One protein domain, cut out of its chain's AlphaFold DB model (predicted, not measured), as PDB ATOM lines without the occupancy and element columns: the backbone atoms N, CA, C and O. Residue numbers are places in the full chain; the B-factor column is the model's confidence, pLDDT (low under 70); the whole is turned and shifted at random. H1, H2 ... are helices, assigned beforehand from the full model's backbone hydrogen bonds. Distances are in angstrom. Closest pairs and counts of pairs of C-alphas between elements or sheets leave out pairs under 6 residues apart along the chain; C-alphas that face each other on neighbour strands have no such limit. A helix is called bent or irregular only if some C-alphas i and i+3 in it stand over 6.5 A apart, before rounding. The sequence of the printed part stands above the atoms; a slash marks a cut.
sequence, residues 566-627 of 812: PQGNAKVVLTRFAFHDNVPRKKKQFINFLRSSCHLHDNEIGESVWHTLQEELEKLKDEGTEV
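What this domain is: This is residues 566 to 627 of the 812 residues of the protein "Kynureninase" of Bursaphelenchus xylophilus (UniProt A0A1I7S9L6). One long helix, H3, makes the longest axis, and two shorter helices, H1 and H2, pack on its first half, H1 crosswise to it and H2 at a steep slant. The far end of H3 sticks out beyond them as an arm: residues 619 to 624, of which 619 to 622 belong to H3, stand free. The 62 printed residues include three named helices, in the order H1, H2, H3, and no named strand, and the class is all helix. The whole is compact, with a radius of gyration of the C-alphas of 11.9 A, and it spans 34 by 23 by 20 A.

Where its parts are: The printed part opens with residues 566 to 568, ahead of the first helix. H1 takes residues 569 to 579, from C-alpha 569 at (127.572, 113.665, 114.315), and is 17.4 A from first to last C-alpha. It is neither bent nor irregular, but only just: C-alphas 576 and 579 are 6.5 A apart. H2, residues 587 to 597, begins with C-alpha 587 at (126.441, 127.085, 125.282) and is 14.8 A long. H3, residues 603 to 622, is the longest helix with 20 residues and 29.0 A, and ends with C-alpha 622 at (111.723, 131.359, 109.636). Residues 623 to 627 follow it.

How they stand to each other: H1 and H3 touch, and their closest C-alphas, those of Ala 570 and Val 609, are 4.9 A apart. H3 touches H1 with residues 605 to 612 alone. The lines of H1 and H3 are about perpendicular, at 80 degrees, and their centres are 12.3 A apart. H1 and H2, which follow each other in the chain, are apart. H2 and H3 touch, with the C-alphas of Ile 591 and Gly 606 the closest at 5.7 A. H3 touches H2 with residues 603 to 610 alone. The two helices stand at a steep tilt of 56 degrees and run opposite ways, with 14.5 A from centre to centre. In H2 and H3 every O i to N i+4 pair is within hydrogen-bond range; in H1 3 of 7 are, beside 6 of 8 O i to N i+3 pairs.

The domain as a whole: The two C-alphas farthest apart are those of His 601 and Gly 624, at 35.2 A, and the first and last printed C-alphas, of Pro 566 and Val 627, are 21.3 A apart. The printed part has no cut. The link from H1 to H2, with 7 residues, is short, and that from H2 to H3, with 5 residues, is tight. The mean pLDDT of the printed part is 81.6, and the model's confidence is low, under 70, in residues 577 to 581, of which 577 to 579 belong to H1.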
ATOM      1  N   PRO A 566     119.850 115.556 109.006       77.19
ATOM      2  CA  PRO A 566     120.408 114.427 108.261       77.19
ATOM      3  C   PRO A 566     121.345 113.577 109.140       77.19
ATOM      4  O   PRO A 566     121.814 114.009 110.194       77.19
ATOM      5  N   GLN A 567     121.636 112.346 108.708       72.19
ATOM      6  CA  GLN A 567     122.523 111.439 109.446       72.19
ATOM      7  C   GLN A 567     123.953 111.999 109.535       72.19
ATOM      8  O   GLN A 567     124.585 112.274 108.518       72.19
ATOM      9  N   GLY A 568     124.465 112.145 110.758       76.94
ATOM     10  CA  GLY A 568     125.783 112.714 111.044       76.94
ATOM     11  C   GLY A 568     125.983 112.991 112.536       76.94
ATOM     12  O   GLY A 568     125.075 112.771 113.341       76.94
ATOM     13  N   ASN A 569     127.166 113.492 112.911       75.06
ATOM     14  CA  ASN A 569     127.572 113.665 114.315       75.06
ATOM     15  C   ASN A 569     126.567 114.488 115.139       75.06
ATOM     16  O   ASN A 569     126.237 114.093 116.253       75.06
ATOM     17  N   ALA A 570     126.031 115.578 114.577       79.06
ATOM     18  CA  ALA A 570     125.012 116.390 115.242       79.06
ATOM     19  C   ALA A 570     123.746 115.589 115.561       79.06
ATOM     20  O   ALA A 570     123.313 115.610 116.708       79.06
ATOM     21  N   LYS A 571     123.211 114.811 114.610       84.06
ATOM     22  CA  LYS A 571     122.047 113.947 114.853       84.06
ATOM     23  C   LYS A 571     122.342 112.901 115.927       84.06
ATOM     24  O   LYS A 571     121.603 112.798 116.896       84.06
ATOM     25  N   VAL A 572     123.456 112.172 115.804       77.44
ATOM     26  CA  VAL A 572     123.845 111.110 116.755       77.44
ATOM     27  C   VAL A 572     124.008 111.644 118.181       77.44
ATOM     28  O   VAL A 572     123.682 110.943 119.138       77.44
ATOM     29  N   VAL A 573     124.497 112.876 118.338       78.31
ATOM     30  CA  VAL A 573     124.645 113.529 119.643       78.31
ATOM     31  C   VAL A 573     123.308 114.100 120.141       78.31
ATOM     32  O   VAL A 573     122.952 113.843 121.286       78.31
ATOM     33  N   LEU A 574     122.528 114.786 119.298       79.69
ATOM     34  CA  LEU A 574     121.231 115.371 119.675       79.69
ATOM     35  C   LEU A 574     120.182 114.303 120.030       79.69
ATOM     36  O   LEU A 574     119.495 114.441 121.038       79.69
ATOM     37  N   THR A 575     120.107 113.192 119.290       76.19
ATOM     38  CA  THR A 575     119.192 112.075 119.597       76.19
ATOM     39  C   THR A 575     119.518 111.393 120.934       76.19
ATOM     40  O   THR A 575     118.621 110.844 121.567       76.19
ATOM     41  N   ARG A 576     120.762 111.470 121.438       71.50
ATOM     42  CA  ARG A 576     121.094 110.989 122.796       71.50
ATOM     43  C   ARG A 576     120.501 111.865 123.905       71.50
ATOM     44  O   ARG A 576     120.378 111.390 125.028       71.50
ATOM     45  N   PHE A 577     120.112 113.110 123.621       69.81
ATOM     46  CA  PHE A 577     119.522 114.003 124.626       69.81
ATOM     47  C   PHE A 577     118.036 113.746 124.891       69.81
ATOM     48  O   PHE A 577     117.528 114.232 125.896       69.81
ATOM     49  N   ALA A 578     117.360 112.947 124.058       56.47
ATOM     50  CA  ALA A 578     115.957 112.559 124.248       56.47
ATOM     51  C   ALA A 578     115.698 111.743 125.541       56.47
ATOM     52  O   ALA A 578     114.555 111.435 125.858       56.47
ATOM     53  N   PHE A 579     116.755 111.408 126.289       56.09
ATOM     54  CA  PHE A 579     116.721 110.717 127.582       56.09
ATOM     55  C   PHE A 579     117.161 111.617 128.764       56.09
ATOM     56  O   PHE A 579     117.536 111.104 129.818       56.09
ATOM     57  N   HIS A 580     117.195 112.948 128.591       69.75
ATOM     58  CA  HIS A 580     117.717 113.889 129.593       69.75
ATOM     59  C   HIS A 580     116.825 115.126 129.817       69.75
ATOM     60  O   HIS A 580     116.942 116.142 129.127       69.75
ATOM     61  N   ASP A 581     116.051 115.110 130.902       69.44
ATOM     62  CA  ASP A 581     115.080 116.155 131.282       69.44
ATOM     63  C   ASP A 581     115.701 117.503 131.724       69.44
ATOM     64  O   ASP A 581     115.021 118.362 132.289       69.44
ATOM     65  N   ASN A 582     116.990 117.751 131.458       80.56
ATOM     66  CA  ASN A 582     117.710 118.948 131.914       80.56
ATOM     67  C   ASN A 582     118.716 119.562 130.910       80.56
ATOM     68  O   ASN A 582     119.583 120.335 131.327       80.56
ATOM     69  N   VAL A 583     118.593 119.283 129.600       84.44
ATOM     70  CA  VAL A 583     119.452 119.862 128.535       84.44
ATOM     71  C   VAL A 583     119.636 121.388 128.704       84.44
ATOM     72  O   VAL A 583     118.650 122.130 128.624       84.44
ATOM     73  N   PRO A 584     120.866 121.912 128.903       88.31
ATOM     74  CA  PRO A 584     121.047 123.329 129.223       88.31
ATOM     75  C   PRO A 584     120.869 124.292 128.037       88.31
ATOM     76  O   PRO A 584     121.562 124.197 127.027       88.31
ATOM     77  N   ARG A 585     120.060 125.339 128.238       87.25
ATOM     78  CA  ARG A 585     119.798 126.456 127.297       87.25
ATOM     79  C   ARG A 585     120.979 127.414 127.029       87.25
ATOM     80  O   ARG A 585     120.796 128.457 126.411       87.25
ATOM     81  N   LYS A 586     122.193 127.141 127.523       86.81
ATOM     82  CA  LYS A 586     123.353 128.055 127.405       86.81
ATOM     83  C   LYS A 586     124.617 127.304 127.006       86.81
ATOM     84  O   LYS A 586     125.094 126.478 127.779       86.81
ATOM     85  N   LYS A 587     125.234 127.692 125.884       88.19
ATOM     86  CA  LYS A 587     126.441 127.085 125.282       88.19
ATOM     87  C   LYS A 587     127.476 126.519 126.271       88.19
ATOM     88  O   LYS A 587     127.782 125.335 126.223       88.19
ATOM     89  N   LYS A 588     127.988 127.324 127.215       87.44
ATOM     90  CA  LYS A 588     129.000 126.863 128.195       87.44
ATOM     91  C   LYS A 588     128.472 125.775 129.147       87.44
ATOM     92  O   LYS A 588     129.226 124.888 129.530       87.44
ATOM     93  N   GLN A 589     127.199 125.844 129.536       88.56
ATOM     94  CA  GLN A 589     126.558 124.815 130.363       88.56
ATOM     95  C   GLN A 589     126.250 123.565 129.533       88.56
ATOM     96  O   GLN A 589     126.504 122.466 130.009       88.56
ATOM     97  N   PHE A 590     125.798 123.731 128.287       87.94
ATOM     98  CA  PHE A 590     125.556 122.641 127.341       87.94
ATOM     99  C   PHE A 590     126.830 121.833 127.080       87.94
ATOM    100  O   PHE A 590     126.847 120.642 127.347       87.94
ATOM    101  N   ILE A 591     127.936 122.475 126.684       87.12
ATOM    102  CA  ILE A 591     129.217 121.789 126.428       87.12
ATOM    103  C   ILE A 591     129.754 121.111 127.704       87.12
ATOM    104  O   ILE A 591     130.307 120.017 127.635       87.12
ATOM    105  N   ASN A 592     129.551 121.701 128.888       84.56
ATOM    106  CA  ASN A 592     129.872 121.023 130.148       84.56
ATOM    107  C   ASN A 592     128.994 119.776 130.382       84.56
ATOM    108  O   ASN A 592     129.534 118.744 130.768       84.56
ATOM    109  N   PHE A 593     127.688 119.856 130.102       87.62
ATOM    110  CA  PHE A 593     126.739 118.736 130.148       87.62
ATOM    111  C   PHE A 593     127.113 117.618 129.157       87.62
ATOM    112  O   PHE A 593     127.052 116.444 129.519       87.62
ATOM    113  N   LEU A 594     127.626 117.949 127.964       83.62
ATOM    114  CA  LEU A 594     128.154 116.943 127.031       83.62
ATOM    115  C   LEU A 594     129.285 116.118 127.665       83.62
ATOM    116  O   LEU A 594     129.290 114.896 127.533       83.62
ATOM    117  N   ARG A 595     130.196 116.762 128.410       81.12
ATOM    118  CA  ARG A 595     131.290 116.069 129.113       81.12
ATOM    119  C   ARG A 595     130.819 115.295 130.347       81.12
ATOM    120  O   ARG A 595     131.310 114.196 130.576       81.12
ATOM    121  N   SER A 596     129.919 115.860 131.157       79.81
ATOM    122  CA  SER A 596     129.506 115.261 132.439       79.81
ATOM    123  C   SER A 596     128.444 114.175 132.307       79.81
ATOM    124  O   SER A 596     128.437 113.242 133.101       79.81
ATOM    125  N   SER A 597     127.536 114.322 131.343       76.81
ATOM    126  CA  SER A 597     126.287 113.554 131.266       76.81
ATOM    127  C   SER A 597     126.190 112.710 129.995       76.81
ATOM    128  O   SER A 597     125.537 111.676 130.008       76.81
ATOM    129  N   CYS A 598     126.875 113.109 128.916       71.81
ATOM    130  CA  CYS A 598     126.938 112.357 127.653       71.81
ATOM    131  C   CYS A 598     128.330 111.754 127.361       71.81
ATOM    132  O   CYS A 598     128.525 111.166 126.296       71.81
ATOM    133  N   HIS A 599     129.299 111.935 128.270       77.94
ATOM    134  CA  HIS A 599     130.707 111.504 128.171       77.94
ATOM    135  C   HIS A 599     131.441 111.904 126.872       77.94
ATOM    136  O   HIS A 599     132.443 111.299 126.484       77.94
ATOM    137  N   LEU A 600     130.979 112.961 126.199       79.56
ATOM    138  CA  LEU A 600     131.619 113.519 125.012       79.56
ATOM    139  C   LEU A 600     132.670 114.547 125.447       79.56
ATOM    140  O   LEU A 600     132.363 115.713 125.681       79.56
ATOM    141  N   HIS A 601     133.918 114.096 125.574       78.50
ATOM    142  CA  HIS A 601     135.046 114.937 125.999       78.50
ATOM    143  C   HIS A 601     135.633 115.817 124.880       78.50
ATOM    144  O   HIS A 601     136.415 116.725 125.168       78.50
ATOM    145  N   ASP A 602     135.237 115.578 123.629       82.25
ATOM    146  CA  ASP A 602     135.629 116.369 122.465       82.25
ATOM    147  C   ASP A 602     134.892 117.722 122.444       82.25
ATOM    148  O   ASP A 602     133.666 117.793 122.305       82.25
ATOM    149  N   ASN A 603     135.651 118.811 122.602       78.69
ATOM    150  CA  ASN A 603     135.095 120.163 122.589       78.69
ATOM    151  C   ASN A 603     134.798 120.675 121.172       78.69
ATOM    152  O   ASN A 603     133.916 121.516 121.046       78.69
ATOM    153  N   GLU A 604     135.482 120.203 120.127       81.06
ATOM    154  CA  GLU A 604     135.242 120.655 118.748       81.06
ATOM    155  C   GLU A 604     133.933 120.067 118.217       81.06
ATOM    156  O   GLU A 604     133.107 120.794 117.661       81.06
ATOM    157  N   ILE A 605     133.671 118.787 118.504       81.44
ATOM    158  CA  ILE A 605     132.359 118.178 118.263       81.44
ATOM    159  C   ILE A 605     131.297 118.888 119.114       81.44
ATOM    160  O   ILE A 605     130.263 119.287 118.583       81.44
ATOM    161  N   GLY A 606     131.538 119.115 120.411       83.31
ATOM    162  CA  GLY A 606     130.572 119.798 121.282       83.31
ATOM    163  C   GLY A 606     130.222 121.232 120.848       83.31
ATOM    164  O   GLY A 606     129.065 121.648 120.937       83.31
ATOM    165  N   GLU A 607     131.204 121.974 120.336       87.88
ATOM    166  CA  GLU A 607     131.034 123.286 119.706       87.88
ATOM    167  C   GLU A 607     130.237 123.184 118.396       87.88
ATOM    168  O   GLU A 607     129.268 123.925 118.220       87.88
ATOM    169  N   SER A 608     130.599 122.249 117.509       86.81
ATOM    170  CA  SER A 608     129.921 122.005 116.228       86.81
ATOM    171  C   SER A 608     128.438 121.673 116.415       86.81
ATOM    172  O   SER A 608     127.592 122.312 115.793       86.81
ATOM    173  N   VAL A 609     128.101 120.759 117.333       87.75
ATOM    174  CA  VAL A 609     126.704 120.381 117.609       87.75
ATOM    175  C   VAL A 609     125.897 121.556 118.168       87.75
ATOM    176  O   VAL A 609     124.737 121.723 117.793       87.75
ATOM    177  N   TRP A 610     126.492 122.407 119.014       91.25
ATOM    178  CA  TRP A 610     125.811 123.623 119.473       91.25
ATOM    179  C   TRP A 610     125.553 124.614 118.327       91.25
ATOM    180  O   TRP A 610     124.505 125.257 118.312       91.25
ATOM    181  N   HIS A 611     126.480 124.759 117.376       89.94
ATOM    182  CA  HIS A 611     126.269 125.633 116.215       89.94
ATOM    183  C   HIS A 611     125.169 125.099 115.292       89.94
ATOM    184  O   HIS A 611     124.233 125.843 115.019       89.94
ATOM    185  N   THR A 612     125.180 123.808 114.941       89.75
ATOM    186  CA  THR A 612     124.082 123.186 114.176       89.75
ATOM    187  C   THR A 612     122.728 123.349 114.878       89.75
ATOM    188  O   THR A 612     121.748 123.722 114.242       89.75
ATOM    189  N   LEU A 613     122.663 123.153 116.202       89.00
ATOM    190  CA  LEU A 613     121.433 123.365 116.972       89.00
ATOM    191  C   LEU A 613     120.917 124.814 116.869       89.00
ATOM    192  O   LEU A 613     119.714 125.029 116.785       89.00
ATOM    193  N   GLN A 614     121.804 125.813 116.865       89.44
ATOM    194  CA  GLN A 614     121.418 127.222 116.712       89.44
ATOM    195  C   GLN A 614     120.985 127.570 115.280       89.44
ATOM    196  O   GLN A 614     120.101 128.407 115.115       89.44
ATOM    197  N   GLU A 615     121.570 126.935 114.265       89.38
ATOM    198  CA  GLU A 615     121.204 127.135 112.857       89.38
ATOM    199  C   GLU A 615     119.824 126.543 112.534       89.38
ATOM    200  O   GLU A 615     118.999 127.220 111.925       89.38
ATOM    201  N   GLU A 616     119.517 125.324 112.997       90.81
ATOM    202  CA  GLU A 616     118.180 124.734 112.814       90.81
ATOM    203  C   GLU A 616     117.093 125.455 113.640       90.81
ATOM    204  O   GLU A 616     115.951 125.553 113.195       90.81
ATOM    205  N   LEU A 617     117.434 126.021 114.808       89.06
ATOM    206  CA  LEU A 617     116.509 126.846 115.604       89.06
ATOM    207  C   LEU A 617     116.081 128.135 114.887       89.06
ATOM    208  O   LEU A 617     114.930 128.548 115.021       89.06
ATOM    209  N   GLU A 618     116.983 128.777 114.138       85.62
ATOM    210  CA  GLU A 618     116.643 129.979 113.365       85.62
ATOM    211  C   GLU A 618     115.794 129.607 112.131       85.62
ATOM    212  O   GLU A 618     114.793 130.270 111.868       85.62
ATOM    213  N   LYS A 619     116.082 128.477 111.460       89.19
ATOM    214  CA  LYS A 619     115.235 127.955 110.365       89.19
ATOM    215  C   LYS A 619     113.810 127.632 110.815       89.19
ATOM    216  O   LYS A 619     112.869 128.011 110.132       89.19
ATOM    217  N   LEU A 620     113.632 126.965 111.961       86.50
ATOM    218  CA  LEU A 620     112.297 126.661 112.502       86.50
ATOM    219  C   LEU A 620     111.460 127.930 112.713       86.50
ATOM    220  O   LEU A 620     110.256 127.933 112.462       86.50
ATOM    221  N   LYS A 621     112.103 129.005 113.162       83.44
ATOM    222  CA  LYS A 621     111.498 130.323 113.356       83.44
ATOM    223  C   LYS A 621     111.164 131.006 112.020       83.44
ATOM    224  O   LYS A 621     110.087 131.587 111.914       83.44
ATOM    225  N   ASP A 622     112.018 130.889 111.002       82.31
ATOM    226  CA  ASP A 622     111.723 131.359 109.636       82.31
ATOM    227  C   ASP A 622     110.599 130.535 108.962       82.31
ATOM    228  O   ASP A 622     109.820 131.074 108.179       82.31
ATOM    229  N   GLU A 623     110.443 129.253 109.321       84.56
ATOM    230  CA  GLU A 623     109.289 128.399 108.972       84.56
ATOM    231  C   GLU A 623     107.995 128.760 109.741       84.56
ATOM    232  O   GLU A 623     106.948 128.161 109.498       84.56
ATOM    233  N   GLY A 624     108.034 129.719 110.675       79.06
ATOM    234  CA  GLY A 624     106.876 130.137 111.474       79.06
ATOM    235  C   GLY A 624     106.590 129.287 112.719       79.06
ATOM    236  O   GLY A 624     105.523 129.424 113.315       79.06
ATOM    237  N   THR A 625     107.523 128.432 113.148       84.25
ATOM    238  CA  THR A 625     107.425 127.707 114.431       84.25
ATOM    239  C   THR A 625     107.568 128.689 115.599       84.25
ATOM    240  O   THR A 625     108.461 129.540 115.594       84.25
ATOM    241  N   GLU A 626     106.739 128.558 116.639       80.12
ATOM    242  CA  GLU A 626     106.835 129.395 117.842       80.12
ATOM    243  C   GLU A 626     108.097 129.047 118.655       80.12
ATOM    244  O   GLU A 626     108.104 128.128 119.474       80.12
ATOM    245  N   VAL A 627     109.183 129.795 118.439       80.38
ATOM    246  CA  VAL A 627     110.425 129.676 119.218       80.38
ATOM    247  C   VAL A 627     110.530 130.848 120.210       80.38
ATOM    248  O   VAL A 627     110.730 131.985 119.774       80.38
TER     249      VAL A 627